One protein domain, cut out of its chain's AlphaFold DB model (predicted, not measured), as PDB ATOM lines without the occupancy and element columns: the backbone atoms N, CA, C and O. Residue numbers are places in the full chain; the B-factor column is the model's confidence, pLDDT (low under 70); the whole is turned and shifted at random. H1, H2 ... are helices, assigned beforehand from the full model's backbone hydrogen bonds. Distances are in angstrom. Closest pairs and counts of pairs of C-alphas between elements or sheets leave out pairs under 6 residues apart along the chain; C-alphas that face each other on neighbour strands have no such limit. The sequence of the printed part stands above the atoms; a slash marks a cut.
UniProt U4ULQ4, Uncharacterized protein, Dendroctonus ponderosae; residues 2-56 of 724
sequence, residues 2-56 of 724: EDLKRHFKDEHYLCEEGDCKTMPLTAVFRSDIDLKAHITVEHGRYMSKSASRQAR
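This is residues 2 to 56 of the 724 residues of an uncharacterized protein of Dendroctonus ponderosae (UniProt U4ULQ4). What is the main shape? It is an elongated string of four helices with few contacts: H1 at one end, a loop with H2 closed at its base by a short antiparallel pairing of residues 13 to 14 with 28 to 29, then H3, and H4 at the other end. What makes it up? The 55 printed residues have H1, H2, H3, H4 in that order and no named strand; the class is all helix, with 27 residues, under half, in helices. It is only just compact, close to loose, with a radius of gyration of the C-alphas of 11.7 A and spans of 37 by 21 by 12 A.

Which helices are apart? H1, residues 2 to 10, and H2, residues 18 to 21, are apart from each other and from H3, residues 32 to 41, and H4, residues 51 to 54. Which come near? H3 and H4 are close but not clearly touching; their closest C-alphas, of Thr 40 and Ser 52, are 6.4 A apart. What of the backbones? In H1 and H3 every O i to N i+4 pair is within hydrogen-bond range; H2 and H4 are too short for one.

Where does H1 begin? C-alpha 2 is at (25.610, 39.828, -23.345), and H1 is 12.2 A long. What follows? H2 is 6.0 A, H3 14.2 A and H4 5.0 A, ending with C-alpha 54 at (-0.000, 24.563, -12.406).

How large is it? The C-alphas farthest apart, of Asp 3 and Lys 49, are 36.5 A apart. Are there cuts or long links? The printed part has no cut, and its three links are short. Where is confidence low? Residue 2 and residues 24 to 26 are under 70.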
ATOM      1  N   GLU A   2      26.822  40.121 -22.570       69.81
ATOM      2  CA  GLU A   2      25.610  39.828 -23.345       69.81
ATOM      3  C   GLU A   2      25.693  38.526 -24.154       69.81
ATOM      4  O   GLU A   2      24.694  37.824 -24.245       69.81
ATOM      5  N   ASP A   3      26.863  38.145 -24.663       74.25
ATOM      6  CA  ASP A   3      27.043  36.904 -25.434       74.25
ATOM      7  C   ASP A   3      26.864  35.648 -24.567       74.25
ATOM      8  O   ASP A   3      26.224  34.689 -24.994       74.25
ATOM      9  N   LEU A   4      27.307  35.685 -23.300       72.44
ATOM     10  CA  LEU A   4      26.983  34.631 -22.332       72.44
ATOM     11  C   LEU A   4      25.489  34.651 -21.993       72.44
ATOM     12  O   LEU A   4      24.875  33.595 -21.906       72.44
ATOM     13  N   LYS A   5      24.871  35.835 -21.854       70.06
ATOM     14  CA  LYS A   5      23.413  35.936 -21.643       70.06
ATOM     15  C   LYS A   5      22.608  35.374 -22.823       70.06
ATOM     16  O   LYS A   5      21.486  34.946 -22.595       70.06
ATOM     17  N   ARG A   6      23.147  35.379 -24.050       72.56
ATOM     18  CA  ARG A   6      22.546  34.725 -25.228       72.56
ATOM     19  C   ARG A   6      22.680  33.206 -25.132       72.56
ATOM     20  O   ARG A   6      21.665  32.537 -25.026       72.56
ATOM     21  N   HIS A   7      23.894  32.678 -24.975       79.88
ATOM     22  CA  HIS A   7      24.119  31.238 -24.757       79.88
ATOM     23  C   HIS A   7      23.287  30.662 -23.583       79.88
ATOM     24  O   HIS A   7      22.710  29.584 -23.701       79.88
ATOM     25  N   PHE A   8      23.113  31.404 -22.480       74.38
ATOM     26  CA  PHE A   8      22.257  30.993 -21.354       74.38
ATOM     27  C   PHE A   8      20.740  31.210 -21.548       74.38
ATOM     28  O   PHE A   8      19.971  30.843 -20.661       74.38
ATOM     29  N   LYS A   9      20.301  31.791 -22.670       72.38
ATOM     30  CA  LYS A   9      18.902  31.790 -23.146       72.38
ATOM     31  C   LYS A   9      18.666  30.722 -24.217       72.38
ATOM     32  O   LYS A   9      17.566  30.188 -24.302       72.38
ATOM     33  N   ASP A  10      19.685  30.451 -25.030       73.25
ATOM     34  CA  ASP A  10      19.595  29.592 -26.212       73.25
ATOM     35  C   ASP A  10      19.844  28.106 -25.870       73.25
ATOM     36  O   ASP A  10      19.216  27.227 -26.457       73.25
ATOM     37  N   GLU A  11      20.716  27.813 -24.893       77.00
ATOM     38  CA  GLU A  11      21.060  26.444 -24.452       77.00
ATOM     39  C   GLU A  11      20.624  26.114 -23.009       77.00
ATOM     40  O   GLU A  11      20.735  24.966 -22.582       77.00
ATOM     41  N   HIS A  12      20.151  27.097 -22.235       85.88
ATOM     42  CA  HIS A  12      19.818  26.932 -20.813       85.88
ATOM     43  C   HIS A  12      18.502  27.631 -20.434       85.88
ATOM     44  O   HIS A  12      18.000  28.500 -21.141       85.88
ATOM     45  N   TYR A  13      17.952  27.261 -19.276       84.81
ATOM     46  CA  TYR A  13      16.685  27.782 -18.769       84.81
ATOM     47  C   TYR A  13      16.929  28.935 -17.785       84.81
ATOM     48  O   TYR A  13      17.174  28.708 -16.602       84.81
ATOM     49  N   LEU A  14      16.881  30.178 -18.267       86.25
ATOM     50  CA  LEU A  14      17.025  31.390 -17.448       86.25
ATOM     51  C   LEU A  14      15.691  31.799 -16.791       86.25
ATOM     52  O   LEU A  14      14.660  31.847 -17.459       86.25
ATOM     53  N   CYS A  15      15.712  32.168 -15.507       83.94
ATOM     54  CA  CYS A  15      14.574  32.831 -14.863       83.94
ATOM     55  C   CYS A  15      14.603  34.350 -15.111       83.94
ATOM     56  O   CYS A  15      15.557  35.027 -14.731       83.94
ATOM     57  N   GLU A  16      13.543  34.896 -15.714       80.56
ATOM     58  CA  GLU A  16      13.389  36.341 -15.975       80.56
ATOM     59  C   GLU A  16      12.333  37.021 -15.087       80.56
ATOM     60  O   GLU A  16      11.963  38.173 -15.330       80.56
ATOM     61  N   GLU A  17      11.845  36.315 -14.068       76.75
ATOM     62  CA  GLU A  17      10.827  36.802 -13.139       76.75
ATOM     63  C   GLU A  17      11.439  37.664 -12.022       76.75
ATOM     64  O   GLU A  17      12.498  37.353 -11.472       76.75
ATOM     65  N   GLY A  18      10.743  38.746 -11.657       74.75
ATOM     66  CA  GLY A  18      11.065  39.600 -10.505       74.75
ATOM     67  C   GLY A  18      12.552  39.962 -10.348       74.75
ATOM     68  O   GLY A  18      13.220  40.375 -11.297       74.75
ATOM     69  N   ASP A  19      13.066  39.803  -9.127       72.75
ATOM     70  CA  ASP A  19      14.434  40.186  -8.757       72.75
ATOM     71  C   ASP A  19      15.514  39.330  -9.443       72.75
ATOM     72  O   ASP A  19      16.621  39.816  -9.692       72.75
ATOM     73  N   CYS A  20      15.197  38.089  -9.835       79.31
ATOM     74  CA  CYS A  20      16.121  37.188 -10.533       79.31
ATOM     75  C   CYS A  20      16.554  37.737 -11.902       79.31
ATOM     76  O   CYS A  20      17.671  37.473 -12.339       79.31
ATOM     77  N   LYS A  21      15.740  38.606 -12.518       74.31
ATOM     78  CA  LYS A  21      16.091  39.363 -13.728       74.31
ATOM     79  C   LYS A  21      17.228  40.373 -13.520       74.31
ATOM     80  O   LYS A  21      17.903  40.747 -14.479       74.31
ATOM     81  N   THR A  22      17.416  40.852 -12.289       70.81
ATOM     82  CA  THR A  22      18.431  41.868 -11.947       70.81
ATOM     83  C   THR A  22      19.770  41.255 -11.544       70.81
ATOM     84  O   THR A  22      20.808  41.896 -11.704       70.81
ATOM     85  N   MET A  23      19.769  40.004 -11.071       70.88
ATOM     86  CA  MET A  23      20.994  39.294 -10.718       70.88
ATOM     87  C   MET A  23      21.702  38.765 -11.977       70.88
ATOM     88  O   MET A  23      21.111  38.008 -12.749       70.88
ATOM     89  N   PRO A  24      22.981  39.108 -12.213       61.94
ATOM     90  CA  PRO A  24      23.698  38.595 -13.369       61.94
ATOM     91  C   PRO A  24      24.018  37.103 -13.198       61.94
ATOM     92  O   PRO A  24      24.846  36.727 -12.374       61.94
ATOM     93  N   LEU A  25      23.423  36.273 -14.061       62.88
ATOM     94  CA  LEU A  25      23.822  34.881 -14.339       62.88
ATOM     95  C   LEU A  25      23.603  33.850 -13.207       62.88
ATOM     96  O   LEU A  25      24.021  32.706 -13.360       62.88
ATOM     97  N   THR A  26      22.934  34.198 -12.103       62.91
ATOM     98  CA  THR A  26      22.709  33.269 -10.971       62.91
ATOM     99  C   THR A  26      21.471  32.379 -11.111       62.91
ATOM    100  O   THR A  26      21.436  31.306 -10.517       62.91
ATOM    101  N   ALA A  27      20.466  32.789 -11.891       74.00
ATOM    102  CA  ALA A  27      19.195  32.075 -12.056       74.00
ATOM    103  C   ALA A  27      19.127  31.264 -13.370       74.00
ATOM    104  O   ALA A  27      18.140  31.332 -14.103       74.00
ATOM    105  N   VAL A  28      20.207  30.542 -13.690       83.56
ATOM    106  CA  VAL A  28      20.345  29.707 -14.897       83.56
ATOM    107  C   VAL A  28      20.230  28.229 -14.523       83.56
ATOM    108  O   VAL A  28      20.977  27.737 -13.679       83.56
ATOM    109  N   PHE A  29      19.322  27.510 -15.181       85.06
ATOM    110  CA  PHE A  29      18.979  26.123 -14.870       85.06
ATOM    111  C   PHE A  29      19.245  25.172 -16.044       85.06
ATOM    112  O   PHE A  29      19.238  25.566 -17.213       85.06
ATOM    113  N   ARG A  30      19.499  23.897 -15.721       85.81
ATOM    114  CA  ARG A  30      19.880  22.849 -16.689       85.81
ATOM    115  C   ARG A  30      18.684  22.088 -17.270       85.81
ATOM    116  O   ARG A  30      18.848  21.385 -18.260       85.81
ATOM    117  N   SER A  31      17.502  22.227 -16.672       86.25
ATOM    118  CA  SER A  31      16.239  21.688 -17.177       86.25
ATOM    119  C   SER A  31      15.082  22.656 -16.922       86.25
ATOM    120  O   SER A  31      15.161  23.536 -16.057       86.25
ATOM    121  N   ASP A  32      13.979  22.474 -17.648       84.06
ATOM    122  CA  ASP A  32      12.743  23.219 -17.415       84.06
ATOM    123  C   ASP A  32      12.101  22.847 -16.066       84.06
ATOM    124  O   ASP A  32      11.443  23.683 -15.451       84.06
ATOM    125  N   ILE A  33      12.314  21.615 -15.591       86.25
ATOM    126  CA  ILE A  33      11.872  21.129 -14.276       86.25
ATOM    127  C   ILE A  33      12.562  21.922 -13.161       86.25
ATOM    128  O   ILE A  33      11.885  22.391 -12.247       86.25
ATOM    129  N   ASP A  34      13.878  22.130 -13.258       88.19
ATOM    130  CA  ASP A  34      14.646  22.919 -12.286       88.19
ATOM    131  C   ASP A  34      14.179  24.386 -12.267       88.19
ATOM    132  O   ASP A  34      13.949  24.954 -11.197       88.19
ATOM    133  N   LEU A  35      13.947  24.983 -13.447       86.62
ATOM    134  CA  LEU A  35      13.387  26.336 -13.563       86.62
ATOM    135  C   LEU A  35      11.972  26.417 -12.957       86.62
ATOM    136  O   LEU A  35      11.682  27.334 -12.188       86.62
ATOM    137  N   LYS A  36      11.091  25.449 -13.242       85.12
ATOM    138  CA  LYS A  36       9.734  25.369 -12.662       85.12
ATOM    139  C   LYS A  36       9.771  25.190 -11.144       85.12
ATOM    140  O   LYS A  36       8.946  25.785 -10.446       85.12
ATOM    141  N   ALA A  37      10.724  24.419 -10.619       86.88
ATOM    142  CA  ALA A  37      10.939  24.256  -9.185       86.88
ATOM    143  C   ALA A  37      11.384  25.577  -8.536       86.88
ATOM    144  O   ALA A  37      10.767  26.012  -7.563       86.88
ATOM    145  N   HIS A  38      12.369  26.268  -9.117       88.25
ATOM    146  CA  HIS A  38      12.814  27.590  -8.668       88.25
ATOM    147  C   HIS A  38      11.679  28.630  -8.686       88.25
ATOM    148  O   HIS A  38      11.405  29.256  -7.660       88.25
ATOM    149  N   ILE A  39      10.936  28.743  -9.796       84.81
ATOM    150  CA  ILE A  39       9.754  29.616  -9.907       84.81
ATOM    151  C   ILE A  39       8.699  29.261  -8.849       84.81
ATOM    152  O   ILE A  39       8.098  30.148  -8.249       84.81
ATOM    153  N   THR A  40       8.500  27.976  -8.554       82.19
ATOM    154  CA  THR A  40       7.541  27.510  -7.540       82.19
ATOM    155  C   THR A  40       7.939  27.869  -6.102       82.19
ATOM    156  O   THR A  40       7.049  28.015  -5.252       82.19
ATOM    157  N   VAL A  41       9.240  27.980  -5.816       83.81
ATOM    158  CA  VAL A  41       9.788  28.251  -4.475       83.81
ATOM    159  C   VAL A  41       9.953  29.754  -4.237       83.81
ATOM    160  O   VAL A  41       9.383  30.277  -3.278       83.81
ATOM    161  N   GLU A  42      10.660  30.454  -5.128       81.88
ATOM    162  CA  GLU A  42      10.975  31.880  -4.975       81.88
ATOM    163  C   GLU A  42       9.815  32.765  -5.457       81.88
ATOM    164  O   GLU A  42       9.223  33.529  -4.687       81.88
ATOM    165  N   HIS A  43       9.399  32.602  -6.716       82.81
ATOM    166  CA  HIS A  43       8.337  33.419  -7.321       82.81
ATOM    167  C   HIS A  43       6.916  32.948  -6.964       82.81
ATOM    168  O   HIS A  43       5.949  33.690  -7.139       82.81
ATOM    169  N   GLY A  44       6.770  31.763  -6.362       77.38
ATOM    170  CA  GLY A  44       5.488  31.177  -5.954       77.38
ATOM    171  C   GLY A  44       4.703  31.995  -4.920       77.38
ATOM    172  O   GLY A  44       3.525  31.714  -4.698       77.38
ATOM    173  N   ARG A  45       5.328  33.015  -4.313       76.25
ATOM    174  CA  ARG A  45       4.688  34.025  -3.446       76.25
ATOM    175  C   ARG A  45       3.933  35.107  -4.228       76.25
ATOM    176  O   ARG A  45       2.979  35.666  -3.699       76.25
ATOM    177  N   TYR A  46       4.352  35.382  -5.463       73.44
ATOM    178  CA  TYR A  46       3.778  36.398  -6.352       73.44
ATOM    179  C   TYR A  46       2.796  35.802  -7.375       73.44
ATOM    180  O   TYR A  46       1.969  36.519  -7.937       73.44
ATOM    181  N   MET A  47       2.838  34.484  -7.594       73.56
ATOM    182  CA  MET A  47       1.891  33.781  -8.463       73.56
ATOM    183  C   MET A  47       0.510  33.588  -7.818       73.56
ATOM    184  O   MET A  47       0.369  33.370  -6.614       73.56
ATOM    185  N   SER A  48      -0.537  33.579  -8.647       78.81
ATOM    186  CA  SER A  48      -1.904  33.288  -8.202       78.81
ATOM    187  C   SER A  48      -2.057  31.841  -7.696       78.81
ATOM    188  O   SER A  48      -1.307  30.937  -8.070       78.81
ATOM    189  N   LYS A  49      -3.082  31.580  -6.870       77.81
ATOM    190  CA  LYS A  49      -3.346  30.241  -6.297       77.81
ATOM    191  C   LYS A  49      -3.628  29.148  -7.345       77.81
ATOM    192  O   LYS A  49      -3.523  27.971  -7.004       77.81
ATOM    193  N   SER A  50      -3.990  29.512  -8.577       78.69
ATOM    194  CA  SER A  50      -4.104  28.596  -9.721       78.69
ATOM    195  C   SER A  50      -2.754  28.389 -10.413       78.69
ATOM    196  O   SER A  50      -2.329  27.243 -10.547       78.69
ATOM    197  N   ALA A  51      -2.031  29.462 -10.750       78.19
ATOM    198  CA  ALA A  51      -0.712  29.375 -11.386       78.19
ATOM    199  C   ALA A  51       0.310  28.620 -10.511       78.19
ATOM    200  O   ALA A  51       0.992  27.720 -10.988       78.19
ATOM    201  N   SER A  52       0.329  28.878  -9.198       76.06
ATOM    202  CA  SER A  52       1.165  28.156  -8.220       76.06
ATOM    203  C   SER A  52       0.813  26.660  -8.091       76.06
ATOM    204  O   SER A  52       1.630  25.866  -7.624       76.06
ATOM    205  N   ARG A  53      -0.392  26.240  -8.510       76.88
ATOM    206  CA  ARG A  53      -0.751  24.815  -8.636       76.88
ATOM    207  C   ARG A  53      -0.289  24.242  -9.973       76.88
ATOM    208  O   ARG A  53       0.264  23.152  -9.970       76.88
ATOM    209  N   GLN A  54      -0.450  24.981 -11.071       78.94
ATOM    210  CA  GLN A  54      -0.000  24.563 -12.406       78.94
ATOM    211  C   GLN A  54       1.528  24.413 -12.487       78.94
ATOM    212  O   GLN A  54       2.018  23.430 -13.030       78.94
ATOM    213  N   ALA A  55       2.292  25.304 -11.847       72.25
ATOM    214  CA  ALA A  55       3.750  25.182 -11.737       72.25
ATOM    215  C   ALA A  55       4.212  23.934 -10.944       72.25
ATOM    216  O   ALA A  55       5.357  23.510 -11.071       72.25
ATOM    217  N   ARG A  56       3.313  23.323 -10.153       73.19
ATOM    218  CA  ARG A  56       3.543  22.090  -9.378       73.19
ATOM    219  C   ARG A  56       3.010  20.824 -10.053       73.19
ATOM    220  O   ARG A  56       3.279  19.732  -9.560       73.19
TER     221      ARG A  56